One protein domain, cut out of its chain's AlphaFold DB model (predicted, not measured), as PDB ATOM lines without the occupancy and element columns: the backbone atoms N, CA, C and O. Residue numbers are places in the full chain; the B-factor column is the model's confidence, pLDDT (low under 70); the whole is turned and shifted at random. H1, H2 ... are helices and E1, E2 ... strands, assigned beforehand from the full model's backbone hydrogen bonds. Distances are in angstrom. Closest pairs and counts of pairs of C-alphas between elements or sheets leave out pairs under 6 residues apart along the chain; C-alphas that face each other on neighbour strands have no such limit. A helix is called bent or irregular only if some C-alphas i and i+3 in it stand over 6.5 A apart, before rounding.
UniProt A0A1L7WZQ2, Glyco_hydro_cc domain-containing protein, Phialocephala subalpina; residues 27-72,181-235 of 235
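Overview. This is residues 27 to 72 and 181 to 235 of the 235 residues of the protein "Glyco_hydro_cc domain-containing protein" of Phialocephala subalpina (UniProt A0A1L7WZQ2). A small sheet of two short parallel strands, E1 and E2, lies on one side of the domain and a pair of helices side by side, H2 and H3, on the other, with loop residues 211 to 218 running between them. The short helix H1 lies on the chain's way from E1 to E2, and E3 follows H2 at its far end; much of the rest is loop. The printed part has 101 residues with three named helices and three named strands, in the order E1, H1, E2, H2, E3, H3; the class is mixed, helices and strands, with under half of the residues in named elements. The whole is compact, with a radius of gyration of the C-alphas of 12.7 A and spans of 35 by 34 by 24 A.

Along the chain. E1, residues 33 to 35, begins at C-alpha 33 (48.362, -5.112, 42.896), and E2 is residues 53 to 55. H1, residues 39 to 44, measures 9.8 A from first to last C-alpha. H2, residues 187 to 203, is the longest helix at 24.3 A and begins at C-alpha 187 (39.691, -1.150, 26.957). E3 is residues 207 to 210. H3, residues 226 to 233, measures 10.7 A and ends at C-alpha 233 (53.015, -8.276, 30.597).

Arrangement. E1 and E2 are parallel neighbours, with 17 degrees between their directions; N 34 and O 53 are 2.9 A apart and N 55 and O 34 are 3.0 A apart, both within hydrogen-bond range. E1, H1 and E2 form a strand-helix-strand unit, two parallel neighbour strands with a helix between them in the chain, and its crossover is right-handed. The closest C-alphas of E1 and H1 are those of Leu 34 and Thr 42, 7.6 A apart. Outside the named strands, residues 53 to 54 of E2 pair with residues 67 to 68, parallel. E3 pairs with no named strand; its closest C-alpha to E1 is that of Tyr 210, 5.8 A from that of Gly 33. E1 and H2 are apart, and so are E1 and H3. H2 and H3 touch, closest at the C-alphas of Ser 191 and Ala 227, 4.0 A apart, and run the same way at a shallow tilt of 23 degrees. H2 has a kink of 28 degrees near residue 194; it is neither bent nor irregular, but only just: C-alphas 195 and 198 are 6.1 A apart. In H3 every O i to N i+4 pair is within hydrogen-bond range, in H2 11 of 13 are, and in H1 0 of 2, beside 3 of 3 O i to N i+3 pairs.

Size, cuts and confidence. The two C-alphas farthest apart, those of Ser 205 and Asn 221, are 36.7 A apart. Residues 73 to 180 are not printed, and C-alphas 72 and 181 stand 30.2 A apart across the cut. The link from E3 to H3, 15 residues, is long. The predicted model's mean pLDDT over the printed part is 81.8, and 14 residues are under 70: 27 to 29, 48 to 49, 64 to 71 and 206.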
ATOM      1  N   PRO A  27      59.592 -11.235  43.192       40.97
ATOM      2  CA  PRO A  27      60.745 -10.574  43.781       40.97
ATOM      3  C   PRO A  27      60.341  -9.452  44.747       40.97
ATOM      4  O   PRO A  27      59.330  -8.769  44.583       40.97
ATOM      5  N   TYR A  28      61.178  -9.212  45.759       43.97
ATOM      6  CA  TYR A  28      61.160  -7.927  46.459       43.97
ATOM      7  C   TYR A  28      61.354  -6.817  45.413       43.97
ATOM      8  O   TYR A  28      62.404  -6.774  44.775       43.97
ATOM      9  N   GLY A  29      60.349  -5.958  45.226       60.31
ATOM     10  CA  GLY A  29      60.336  -4.944  44.165       60.31
ATOM     11  C   GLY A  29      59.051  -4.914  43.332       60.31
ATOM     12  O   GLY A  29      58.781  -3.888  42.719       60.31
ATOM     13  N   ASP A  30      58.230  -5.969  43.369       75.44
ATOM     14  CA  ASP A  30      56.965  -6.018  42.623       75.44
ATOM     15  C   ASP A  30      55.841  -5.254  43.346       75.44
ATOM     16  O   ASP A  30      55.234  -5.733  44.315       75.44
ATOM     17  N   LYS A  31      55.542  -4.050  42.850       85.56
ATOM     18  CA  LYS A  31      54.582  -3.103  43.449       85.56
ATOM     19  C   LYS A  31      53.131  -3.348  43.024       85.56
ATOM     20  O   LYS A  31      52.201  -2.952  43.736       85.56
ATOM     21  N   LYS A  32      52.938  -4.000  41.874       89.38
ATOM     22  CA  LYS A  32      51.643  -4.167  41.209       89.38
ATOM     23  C   LYS A  32      50.680  -5.039  42.015       89.38
ATOM     24  O   LYS A  32      50.988  -6.169  42.405       89.38
ATOM     25  N   GLY A  33      49.502  -4.482  42.252       89.94
ATOM     26  CA  GLY A  33      48.362  -5.112  42.896       89.94
ATOM     27  C   GLY A  33      47.143  -5.149  41.999       89.94
ATOM     28  O   GLY A  33      47.172  -4.674  40.863       89.94
ATOM     29  N   LEU A  34      46.078  -5.741  42.531       89.62
ATOM     30  CA  LEU A  34      44.841  -5.953  41.802       89.62
ATOM     31  C   LEU A  34      43.607  -5.604  42.644       89.62
ATOM     32  O   LEU A  34      43.231  -6.342  43.552       89.62
ATOM     33  N   ALA A  35      42.960  -4.494  42.311       91.56
ATOM     34  CA  ALA A  35      41.629  -4.140  42.781       91.56
ATOM     35  C   ALA A  35      40.604  -4.996  42.027       91.56
ATOM     36  O   ALA A  35      40.746  -5.172  40.815       91.56
ATOM     37  N   TYR A  36      39.599  -5.553  42.699       91.19
ATOM     38  CA  TYR A  36      38.650  -6.464  42.056       91.19
ATOM     39  C   TYR A  36      37.277  -6.464  42.741       91.19
ATOM     40  O   TYR A  36      37.196  -6.281  43.952       91.19
ATOM     41  N   SER A  37      36.198  -6.717  41.993       89.31
ATOM     42  CA  SER A  37      34.856  -6.897  42.583       89.31
ATOM     43  C   SER A  37      34.489  -8.362  42.862       89.31
ATOM     44  O   SER A  37      33.716  -8.657  43.771       89.31
ATOM     45  N   ASN A  38      35.052  -9.288  42.079       87.75
ATOM     46  CA  ASN A  38      34.798 -10.725  42.149       87.75
ATOM     47  C   ASN A  38      36.123 -11.495  42.148       87.75
ATOM     48  O   ASN A  38      36.892 -11.415  41.185       87.75
ATOM     49  N   GLY A  39      36.378 -12.276  43.200       85.06
ATOM     50  CA  GLY A  39      37.611 -13.044  43.358       85.06
ATOM     51  C   GLY A  39      37.936 -13.997  42.203       85.06
ATOM     52  O   GLY A  39      39.112 -14.266  41.946       85.06
ATOM     53  N   ALA A  40      36.937 -14.450  41.438       86.69
ATOM     54  CA  ALA A  40      37.149 -15.281  40.252       86.69
ATOM     55  C   ALA A  40      37.992 -14.578  39.170       86.69
ATOM     56  O   ALA A  40      38.828 -15.224  38.536       86.69
ATOM     57  N   LEU A  41      37.848 -13.254  39.015       87.38
ATOM     58  CA  LEU A  41      38.606 -12.453  38.041       87.38
ATOM     59  C   LEU A  41      40.110 -12.519  38.303       87.38
ATOM     60  O   LEU A  41      40.920 -12.545  37.378       87.38
ATOM     61  N   THR A  42      40.483 -12.605  39.578       82.00
ATOM     62  CA  THR A  42      41.885 -12.662  39.983       82.00
ATOM     63  C   THR A  42      42.568 -13.919  39.436       82.00
ATOM     64  O   THR A  42      43.729 -13.869  39.035       82.00
ATOM     65  N   SER A  43      41.835 -15.027  39.283       81.31
ATOM     66  CA  SER A  43      42.395 -16.269  38.739       81.31
ATOM     67  C   SER A  43      42.852 -16.128  37.291       81.31
ATOM     68  O   SER A  43      43.905 -16.655  36.935       81.31
ATOM     69  N   VAL A  44      42.125 -15.355  36.482       78.56
ATOM     70  CA  VAL A  44      42.482 -15.075  35.081       78.56
ATOM     71  C   VAL A  44      43.752 -14.217  34.991       78.56
ATOM     72  O   VAL A  44      44.544 -14.370  34.069       78.56
ATOM     73  N   LEU A  45      43.985 -13.357  35.986       79.81
ATOM     74  CA  LEU A  45      45.097 -12.399  36.035       79.81
ATOM     75  C   LEU A  45      46.334 -12.924  36.789       79.81
ATOM     76  O   LEU A  45      47.338 -12.216  36.914       79.81
ATOM     77  N   SER A  46      46.286 -14.170  37.275       72.44
ATOM     78  CA  SER A  46      47.295 -14.806  38.142       72.44
ATOM     79  C   SER A  46      48.590 -15.251  37.446       72.44
ATOM     80  O   SER A  46      49.317 -16.114  37.949       72.44
ATOM     81  N   THR A  47      48.940 -14.620  36.325       73.94
ATOM     82  CA  THR A  47      50.217 -14.815  35.630       73.94
ATOM     83  C   THR A  47      51.401 -14.621  36.592       73.94
ATOM     84  O   THR A  47      51.393 -13.761  37.476       73.94
ATOM     85  N   SER A  48      52.421 -15.475  36.484       69.44
ATOM     86  CA  SER A  48      53.636 -15.366  37.306       69.44
ATOM     87  C   SER A  48      54.297 -14.004  37.074       69.44
ATOM     88  O   SER A  48      54.526 -13.631  35.928       69.44
ATOM     89  N   GLY A  49      54.603 -13.272  38.149       67.06
ATOM     90  CA  GLY A  49      55.226 -11.942  38.080       67.06
ATOM     91  C   GLY A  49      54.296 -10.782  37.693       67.06
ATOM     92  O   GLY A  49      54.757  -9.650  37.625       67.06
ATOM     93  N   SER A  50      52.994 -11.015  37.460       73.00
ATOM     94  CA  SER A  50      52.070  -9.925  37.111       73.00
ATOM     95  C   SER A  50      51.686  -9.075  38.323       73.00
ATOM     96  O   SER A  50      51.759  -7.851  38.265       73.00
ATOM     97  N   THR A  51      51.248  -9.707  39.417       80.38
ATOM     98  CA  THR A  51      50.791  -9.034  40.645       80.38
ATOM     99  C   THR A  51      51.029  -9.902  41.883       80.38
ATOM    100  O   THR A  51      51.062 -11.140  41.811       80.38
ATOM    101  N   THR A  52      51.197  -9.239  43.031       75.75
ATOM    102  CA  THR A  52      51.567  -9.877  44.310       75.75
ATOM    103  C   THR A  52      50.510  -9.744  45.396       75.75
ATOM    104  O   THR A  52      50.555 -10.466  46.393       75.75
ATOM    105  N   TRP A  53      49.554  -8.838  45.203       84.50
ATOM    106  CA  TRP A  53      48.524  -8.519  46.178       84.50
ATOM    107  C   TRP A  53      47.221  -8.090  45.511       84.50
ATOM    108  O   TRP A  53      47.213  -7.678  44.353       84.50
ATOM    109  N   ALA A  54      46.118  -8.193  46.243       87.56
ATOM    110  CA  ALA A  54      44.799  -7.818  45.754       87.56
ATOM    111  C   ALA A  54      43.937  -7.200  46.863       87.56
ATOM    112  O   ALA A  54      44.218  -7.395  48.043       87.56
ATOM    113  N   TYR A  55      42.894  -6.460  46.508       88.50
ATOM    114  CA  TYR A  55      41.883  -5.978  47.455       88.50
ATOM    115  C   TYR A  55      40.550  -5.718  46.730       88.50
ATOM    116  O   TYR A  55      40.526  -5.576  45.512       88.50
ATOM    117  N   ASN A  56      39.442  -5.686  47.468       88.94
ATOM    118  CA  ASN A  56      38.077  -5.617  46.921       88.94
ATOM    119  C   ASN A  56      37.159  -4.671  47.708       88.94
ATOM    120  O   ASN A  56      35.947  -4.875  47.745       88.94
ATOM    121  N   TRP A  57      37.736  -3.687  48.406       88.00
ATOM    122  CA  TRP A  57      37.043  -2.749  49.311       88.00
ATOM    123  C   TRP A  57      36.260  -3.393  50.473       88.00
ATOM    124  O   TRP A  57      35.734  -2.683  51.330       88.00
ATOM    125  N   ALA A  58      36.198  -4.723  50.546       81.88
ATOM    126  CA  ALA A  58      35.533  -5.470  51.599       81.88
ATOM    127  C   ALA A  58      36.528  -5.900  52.686       81.88
ATOM    128  O   ALA A  58      37.718  -6.090  52.442       81.88
ATOM    129  N   SER A  59      36.017  -6.143  53.895       72.06
ATOM    130  CA  SER A  59      36.811  -6.700  55.001       72.06
ATOM    131  C   SER A  59      37.095  -8.200  54.864       72.06
ATOM    132  O   SER A  59      37.771  -8.771  55.717       72.06
ATOM    133  N   THR A  60      36.528  -8.871  53.856       70.81
ATOM    134  CA  THR A  60      36.637 -10.324  53.660       70.81
ATOM    135  C   THR A  60      37.267 -10.673  52.316       70.81
ATOM    136  O   THR A  60      36.933 -10.066  51.297       70.81
ATOM    137  N   ALA A  61      38.130 -11.691  52.326       70.50
ATOM    138  CA  ALA A  61      38.820 -12.210  51.149       70.50
ATOM    139  C   ALA A  61      37.966 -13.197  50.356       70.50
ATOM    140  O   ALA A  61      37.365 -14.107  50.928       70.50
ATOM    141  N   ASP A  62      38.041 -13.104  49.036       76.75
ATOM    142  CA  ASP A  62      37.524 -14.099  48.091       76.75
ATOM    143  C   ASP A  62      38.464 -14.330  46.885       76.75
ATOM    144  O   ASP A  62      38.110 -15.067  45.970       76.75
ATOM    145  N   ALA A  63      39.686 -13.773  46.898       70.94
ATOM    146  CA  ALA A  63      40.735 -13.983  45.891       70.94
ATOM    147  C   ALA A  63      41.826 -14.962  46.387       70.94
ATOM    148  O   ALA A  63      42.846 -14.532  46.926       70.94
ATOM    149  N   PRO A  64      41.663 -16.287  46.211       65.00
ATOM    150  CA  PRO A  64      42.504 -17.294  46.870       65.00
ATOM    151  C   PRO A  64      43.956 -17.351  46.368       65.00
ATOM    152  O   PRO A  64      44.802 -17.947  47.030       65.00
ATOM    153  N   LEU A  65      44.247 -16.775  45.197       69.75
ATOM    154  CA  LEU A  65      45.574 -16.815  44.566       69.75
ATOM    155  C   LEU A  65      46.456 -15.606  44.895       69.75
ATOM    156  O   LEU A  65      47.632 -15.591  44.531       69.75
ATOM    157  N   PHE A  66      45.907 -14.607  45.585       65.81
ATOM    158  CA  PHE A  66      46.615 -13.379  45.925       65.81
ATOM    159  C   PHE A  66      46.637 -13.175  47.426       65.81
ATOM    160  O   PHE A  66      45.742 -13.589  48.161       65.81
ATOM    161  N   GLN A  67      47.663 -12.467  47.882       67.69
ATOM    162  CA  GLN A  67      47.646 -11.917  49.220       67.69
ATOM    163  C   GLN A  67      46.633 -10.763  49.256       67.69
ATOM    164  O   GLN A  67      46.872  -9.726  48.632       67.69
ATOM    165  N   GLN A  68      45.496 -10.938  49.939       68.94
ATOM    166  CA  GLN A  68      44.542  -9.840  50.103       68.94
ATOM    167  C   GLN A  68      45.134  -8.808  51.059       68.94
ATOM    168  O   GLN A  68      45.199  -9.074  52.254       68.94
ATOM    169  N   ILE A  69      45.550  -7.663  50.513       69.62
ATOM    170  CA  ILE A  69      46.398  -6.652  51.151       69.62
ATOM    171  C   ILE A  69      47.702  -7.299  51.678       69.62
ATOM    172  O   ILE A  69      47.676  -8.249  52.457       69.62
ATOM    173  N   PRO A  70      48.894  -6.839  51.266       64.25
ATOM    174  CA  PRO A  70      50.144  -7.375  51.791       64.25
ATOM    175  C   PRO A  70      50.113  -7.413  53.322       64.25
ATOM    176  O   PRO A  70      49.946  -6.386  53.951       64.25
ATOM    177  N   ILE A  71      50.253  -8.573  53.948       63.34
ATOM    178  CA  ILE A  71      50.372  -8.686  55.407       63.34
ATOM    179  C   ILE A  71      51.749  -8.112  55.790       63.34
ATOM    180  O   ILE A  71      52.733  -8.453  55.122       63.34
ATOM    181  N   PRO A  72      51.860  -7.273  56.838       70.94
ATOM    182  CA  PRO A  72      50.845  -6.958  57.844       70.94
ATOM    183  C   PRO A  72      50.178  -5.582  57.637       70.94
ATOM    184  O   PRO A  72      50.130  -4.797  58.568       70.94
ATOM    185  N   PRO A 181      42.474   5.680  33.284       75.19
ATOM    186  CA  PRO A 181      42.015   6.697  32.357       75.19
ATOM    187  C   PRO A 181      40.486   6.823  32.430       75.19
ATOM    188  O   PRO A 181      39.799   5.986  33.019       75.19
ATOM    189  N   MET A 182      39.950   7.861  31.787       74.38
ATOM    190  CA  MET A 182      38.510   8.046  31.622       74.38
ATOM    191  C   MET A 182      38.148   8.165  30.136       74.38
ATOM    192  O   MET A 182      38.797   8.935  29.427       74.38
ATOM    193  N   PRO A 183      37.097   7.464  29.668       82.75
ATOM    194  CA  PRO A 183      36.263   6.515  30.421       82.75
ATOM    195  C   PRO A 183      36.968   5.165  30.669       82.75
ATOM    196  O   PRO A 183      37.697   4.679  29.809       82.75
ATOM    197  N   THR A 184      36.703   4.522  31.812       82.25
ATOM    198  CA  THR A 184      37.290   3.211  32.182       82.25
ATOM    199  C   THR A 184      36.823   2.051  31.303       82.25
ATOM    200  O   THR A 184      37.504   1.035  31.200       82.25
ATOM    201  N   SER A 185      35.671   2.200  30.647       85.06
ATOM    202  CA  SER A 185      35.092   1.189  29.761       85.06
ATOM    203  C   SER A 185      35.790   1.073  28.401       85.06
ATOM    204  O   SER A 185      35.555   0.100  27.683       85.06
ATOM    205  N   ASP A 186      36.634   2.037  28.027       86.81
ATOM    206  CA  ASP A 186      37.436   1.949  26.810       86.81
ATOM    207  C   ASP A 186      38.690   1.107  27.077       86.81
ATOM    208  O   ASP A 186      39.706   1.584  27.588       86.81
ATOM    209  N   VAL A 187      38.611  -0.179  26.725       93.94
ATOM    210  CA  VAL A 187      39.691  -1.150  26.957       93.94
ATOM    211  C   VAL A 187      40.978  -0.811  26.199       93.94
ATOM    212  O   VAL A 187      42.063  -1.136  26.679       93.94
ATOM    213  N   GLN A 188      40.902  -0.140  25.044       91.81
ATOM    214  CA  GLN A 188      42.104   0.248  24.301       91.81
ATOM    215  C   GLN A 188      42.768   1.464  24.945       91.81
ATOM    216  O   GLN A 188      43.994   1.511  25.053       91.81
ATOM    217  N   LEU A 189      41.971   2.427  25.412       83.06
ATOM    218  CA  LEU A 189      42.470   3.546  26.205       83.06
ATOM    219  C   LEU A 189      43.106   3.056  27.512       83.06
ATOM    220  O   LEU A 189      44.193   3.515  27.859       83.06
ATOM    221  N   MET A 190      42.472   2.099  28.198       86.69
ATOM    222  CA  MET A 190      43.025   1.446  29.388       86.69
ATOM    223  C   MET A 190      44.368   0.773  29.089       86.69
ATOM    224  O   MET A 190      45.341   1.044  29.785       86.69
ATOM    225  N   SER A 191      44.458  -0.032  28.027       87.62
ATOM    226  CA  SER A 191      45.718  -0.657  27.595       87.62
ATOM    227  C   SER A 191      46.823   0.381  27.352       87.62
ATOM    228  O   SER A 191      47.879   0.308  27.976       87.62
ATOM    229  N   ASN A 192      46.558   1.414  26.544       79.94
ATOM    230  CA  ASN A 192      47.542   2.463  26.247       79.94
ATOM    231  C   ASN A 192      47.995   3.219  27.505       79.94
ATOM    232  O   ASN A 192      49.149   3.628  27.614       79.94
ATOM    233  N   PHE A 193      47.078   3.441  28.446       83.00
ATOM    234  CA  PHE A 193      47.384   4.103  29.705       83.00
ATOM    235  C   PHE A 193      48.266   3.235  30.605       83.00
ATOM    236  O   PHE A 193      49.258   3.731  31.134       83.00
ATOM    237  N   LEU A 194      47.942   1.947  30.757       84.62
ATOM    238  CA  LEU A 194      48.717   1.019  31.584       84.62
ATOM    239  C   LEU A 194      50.146   0.839  31.064       84.62
ATOM    240  O   LEU A 194      51.068   0.797  31.875       84.62
ATOM    241  N   ASP A 195      50.332   0.820  29.741       84.50
ATOM    242  CA  ASP A 195      51.649   0.702  29.095       84.50
ATOM    243  C   ASP A 195      52.600   1.861  29.452       84.50
ATOM    244  O   ASP A 195      53.818   1.707  29.468       84.50
ATOM    245  N   VAL A 196      52.044   3.025  29.808       78.62
ATOM    246  CA  VAL A 196      52.807   4.204  30.247       78.62
ATOM    247  C   VAL A 196      52.867   4.308  31.771       78.62
ATOM    248  O   VAL A 196      53.916   4.619  32.338       78.62
ATOM    249  N   ALA A 197      51.742   4.080  32.448       79.75
ATOM    250  CA  ALA A 197      51.614   4.298  33.882       79.75
ATOM    251  C   ALA A 197      52.414   3.275  34.694       79.75
ATOM    252  O   ALA A 197      53.093   3.670  35.639       79.75
ATOM    253  N   ILE A 198      52.373   1.989  34.323       85.75
ATOM    254  CA  ILE A 198      53.047   0.913  35.066       85.75
ATOM    255  C   ILE A 198      54.567   1.151  35.131       85.75
ATOM    256  O   ILE A 198      55.066   1.315  36.247       85.75
ATOM    257  N   PRO A 199      55.296   1.325  34.003       81.62
ATOM    258  CA  PRO A 199      56.742   1.552  34.064       81.62
ATOM    259  C   PRO A 199      57.113   2.832  34.822       81.62
ATOM    260  O   PRO A 199      58.134   2.892  35.512       81.62
ATOM    261  N   TRP A 200      56.278   3.876  34.729       79.12
ATOM    262  CA  TRP A 200      56.494   5.100  35.497       79.12
ATOM    263  C   TRP A 200      56.352   4.854  37.002       79.12
ATOM    264  O   TRP A 200      57.228   5.279  37.755       79.12
ATOM    265  N   LEU A 201      55.299   4.159  37.445       81.00
ATOM    266  CA  LEU A 201      55.059   3.821  38.854       81.00
ATOM    267  C   LEU A 201      56.170   2.916  39.415       81.00
ATOM    268  O   LEU A 201      56.650   3.131  40.535       81.00
ATOM    269  N   ASP A 202      56.637   1.949  38.625       83.62
ATOM    270  CA  ASP A 202      57.748   1.070  38.999       83.62
ATOM    271  C   ASP A 202      59.056   1.847  39.185       83.62
ATOM    272  O   ASP A 202      59.764   1.633  40.174       83.62
ATOM    273  N   ALA A 203      59.321   2.852  38.347       79.06
ATOM    274  CA  ALA A 203      60.509   3.700  38.460       79.06
ATOM    275  C   ALA A 203      60.531   4.620  39.703       79.06
ATOM    276  O   ALA A 203      61.599   5.118  40.068       79.06
ATOM    277  N   GLN A 204      59.397   4.862  40.376       73.94
ATOM    278  CA  GLN A 204      59.344   5.792  41.514       73.94
ATOM    279  C   GLN A 204      59.750   5.122  42.833       73.94
ATOM    280  O   GLN A 204      59.036   4.265  43.351       73.94
ATOM    281  N   SER A 205      60.853   5.555  43.450       74.75
ATOM    282  CA  SER A 205      61.340   4.996  44.726       74.75
ATOM    283  C   SER A 205      60.412   5.236  45.924       74.75
ATOM    284  O   SER A 205      60.508   4.528  46.920       74.75
ATOM    285  N   TYR A 206      59.523   6.226  45.832       69.06
ATOM    286  CA  TYR A 206      58.567   6.586  46.880       69.06
ATOM    287  C   TYR A 206      57.219   5.854  46.767       69.06
ATOM    288  O   TYR A 206      56.384   5.977  47.664       69.06
ATOM    289  N   ILE A 207      56.988   5.104  45.684       76.75
ATOM    290  CA  ILE A 207      55.797   4.262  45.513       76.75
ATOM    291  C   ILE A 207      56.154   2.842  45.941       76.75
ATOM    292  O   ILE A 207      57.053   2.232  45.361       76.75
ATOM    293  N   ASP A 208      55.443   2.329  46.941       80.19
ATOM    294  CA  ASP A 208      55.627   0.977  47.485       80.19
ATOM    295  C   ASP A 208      54.657  -0.027  46.861       80.19
ATOM    296  O   ASP A 208      55.025  -1.164  46.572       80.19
ATOM    297  N   ARG A 209      53.420   0.405  46.603       86.88
ATOM    298  CA  ARG A 209      52.386  -0.411  45.966       86.88
ATOM    299  C   ARG A 209      51.538   0.433  45.031       86.88
ATOM    300  O   ARG A 209      51.347   1.626  45.261       86.88
ATOM    301  N   TYR A 210      50.965  -0.192  44.015       87.81
ATOM    302  CA  TYR A 210      49.909   0.425  43.222       87.81
ATOM    303  C   TYR A 210      48.934  -0.618  42.690       87.81
ATOM    304  O   TYR A 210      49.297  -1.779  42.531       87.81
ATOM    305  N   SER A 211      47.707  -0.210  42.390       91.00
ATOM    306  CA  SER A 211      46.703  -1.054  41.756       91.00
ATOM    307  C   SER A 211      45.842  -0.223  40.804       91.00
ATOM    308  O   SER A 211      45.256   0.768  41.238       91.00
ATOM    309  N   PRO A 212      45.741  -0.592  39.517       89.75
ATOM    310  CA  PRO A 212      44.829   0.087  38.612       89.75
ATOM    311  C   PRO A 212      43.381  -0.229  38.984       89.75
ATOM    312  O   PRO A 212      43.093  -1.287  39.551       89.75
ATOM    313  N   PHE A 213      42.475   0.679  38.638       87.81
ATOM    314  CA  PHE A 213      41.038   0.469  38.767       87.81
ATOM    315  C   PHE A 213      40.496  -0.105  37.445       87.81
ATOM    316  O   PHE A 213      40.421   0.606  36.446       87.81
ATOM    317  N   MET A 214      40.139  -1.383  37.327       89.81
ATOM    318  CA  MET A 214      40.256  -2.530  38.237       89.81
ATOM    319  C   MET A 214      40.190  -3.827  37.400       89.81
ATOM    320  O   MET A 214      39.953  -3.760  36.191       89.81
ATOM    321  N   ALA A 215      40.367  -5.001  38.023       92.00
ATOM    322  CA  ALA A 215      40.366  -6.322  37.369       92.00
ATOM    323  C   ALA A 215      39.193  -6.535  36.399       92.00
ATOM    324  O   ALA A 215      39.342  -7.144  35.342       92.00
ATOM    325  N   ASP A 216      38.030  -6.004  36.753       92.81
ATOM    326  CA  ASP A 216      36.788  -6.068  35.992       92.81
ATOM    327  C   ASP A 216      36.890  -5.476  34.579       92.81
ATOM    328  O   ASP A 216      36.166  -5.902  33.684       92.81
ATOM    329  N   TYR A 217      37.808  -4.535  34.343       93.94
ATOM    330  CA  TYR A 217      38.045  -3.961  33.013       93.94
ATOM    331  C   TYR A 217      39.091  -4.728  32.196       93.94
ATOM    332  O   TYR A 217      39.323  -4.402  31.032       93.94
ATOM    333  N   PHE A 218      39.721  -5.753  32.772       94.62
ATOM    334  CA  PHE A 218      40.807  -6.519  32.148       94.62
ATOM    335  C   PHE A 218      40.352  -7.862  31.579       94.62
ATOM    336  O   PHE A 218      41.105  -8.512  30.852       94.62
ATOM    337  N   VAL A 219      39.127  -8.278  31.898       93.00
ATOM    338  CA  VAL A 219      38.581  -9.585  31.531       93.00
ATOM    339  C   VAL A 219      37.299  -9.403  30.723       93.00
ATOM    340  O   VAL A 219      36.384  -8.695  31.132       93.00
ATOM    341  N   THR A 220      37.212 -10.083  29.582       92.25
ATOM    342  CA  THR A 220      36.007 -10.159  28.750       92.25
ATOM    343  C   THR A 220      35.725 -11.626  28.439       92.25
ATOM    344  O   THR A 220      36.596 -12.314  27.914       92.25
ATOM    345  N   ASN A 221      34.508 -12.109  28.719       91.38
ATOM    346  CA  ASN A 221      34.115 -13.516  28.520       91.38
ATOM    347  C   ASN A 221      35.107 -14.513  29.160       91.38
ATOM    348  O   ASN A 221      35.559 -15.447  28.499       91.38
ATOM    349  N   ASP A 222      35.469 -14.275  30.424       88.62
ATOM    350  CA  ASP A 222      36.392 -15.103  31.217       88.62
ATOM    351  C   ASP A 222      37.825 -15.230  30.653       88.62
ATOM    352  O   ASP A 222      38.590 -16.100  31.075       88.62
ATOM    353  N   ALA A 223      38.222 -14.347  29.732       91.25
ATOM    354  CA  ALA A 223      39.569 -14.275  29.169       91.25
ATOM    355  C   ALA A 223      40.151 -12.859  29.274       91.25
ATOM    356  O   ALA A 223      39.406 -11.878  29.314       91.25
ATOM    357  N   LEU A 224      41.486 -12.747  29.293       93.94
ATOM    358  CA  LEU A 224      42.160 -11.450  29.226       93.94
ATOM    359  C   LEU A 224      41.753 -10.718  27.942       93.94
ATOM    360  O   LEU A 224      41.757 -11.282  26.847       93.94
ATOM    361  N   ASN A 225      41.385  -9.449  28.085       96.06
ATOM    362  CA  ASN A 225      41.253  -8.534  26.957       96.06
ATOM    363  C   ASN A 225      42.572  -7.767  26.748       96.06
ATOM    364  O   ASN A 225      43.546  -7.991  27.459       96.06
ATOM    365  N   VAL A 226      42.611  -6.831  25.795       96.81
ATOM    366  CA  VAL A 226      43.839  -6.077  25.481       96.81
ATOM    367  C   VAL A 226      44.422  -5.324  26.687       96.81
ATOM    368  O   VAL A 226      45.638  -5.281  26.842       96.81
ATOM    369  N   ALA A 227      43.586  -4.788  27.582       94.56
ATOM    370  CA  ALA A 227      44.058  -4.138  28.804       94.56
ATOM    371  C   ALA A 227      44.604  -5.152  29.814       94.56
ATOM    372  O   ALA A 227      45.625  -4.886  30.446       94.56
ATOM    373  N   GLY A 228      43.962  -6.317  29.937       94.81
ATOM    374  CA  GLY A 228      44.449  -7.414  30.773       94.81
ATOM    375  C   GLY A 228      45.787  -7.972  30.304       94.81
ATOM    376  O   GLY A 228      46.679  -8.159  31.126       94.81
ATOM    377  N   GLU A 229      45.957  -8.153  28.994       95.06
ATOM    378  CA  GLU A 229      47.231  -8.563  28.393       95.06
ATOM    379  C   GLU A 229      48.339  -7.538  28.673       95.06
ATOM    380  O   GLU A 229      49.415  -7.907  29.142       95.06
ATOM    381  N   THR A 230      48.076  -6.239  28.486       92.81
ATOM    382  CA  THR A 230      49.036  -5.188  28.871       92.81
ATOM    383  C   THR A 230      49.364  -5.260  30.360       92.81
ATOM    384  O   THR A 230      50.530  -5.295  30.745       92.81
ATOM    385  N   PHE A 231      48.349  -5.339  31.220       92.44
ATOM    386  CA  PHE A 231      48.538  -5.361  32.666       92.44
ATOM    387  C   PHE A 231      49.459  -6.499  33.131       92.44
ATOM    388  O   PHE A 231      50.335  -6.265  33.971       92.44
ATOM    389  N   VAL A 232      49.288  -7.717  32.601       90.69
ATOM    390  CA  VAL A 232      50.083  -8.880  33.032       90.69
ATOM    391  C   VAL A 232      51.489  -8.924  32.431       90.69
ATOM    392  O   VAL A 232      52.341  -9.607  32.999       90.69
ATOM    393  N   HIS A 233      51.747  -8.209  31.332       89.00
ATOM    394  CA  HIS A 233      53.015  -8.276  30.597       89.00
ATOM    395  C   HIS A 233      53.907  -7.032  30.711       89.00
ATOM    396  O   HIS A 233      55.103  -7.140  30.440       89.00
ATOM    397  N   THR A 234      53.376  -5.881  31.126       86.06
ATOM    398  CA  THR A 234      54.166  -4.656  31.328       86.06
ATOM    399  C   THR A 234      54.863  -4.658  32.696       86.06
ATOM    400  O   THR A 234      54.260  -5.045  33.699       86.06
ATOM    401  N   SER A 235      56.114  -4.196  32.748       77.88
ATOM    402  CA  SER A 235      56.966  -4.053  33.945       77.88
ATOM    403  C   SER A 235      57.886  -2.847  33.817       77.88
ATOM    404  O   SER A 235      58.254  -2.567  32.651       77.88
TER     405      SER A 235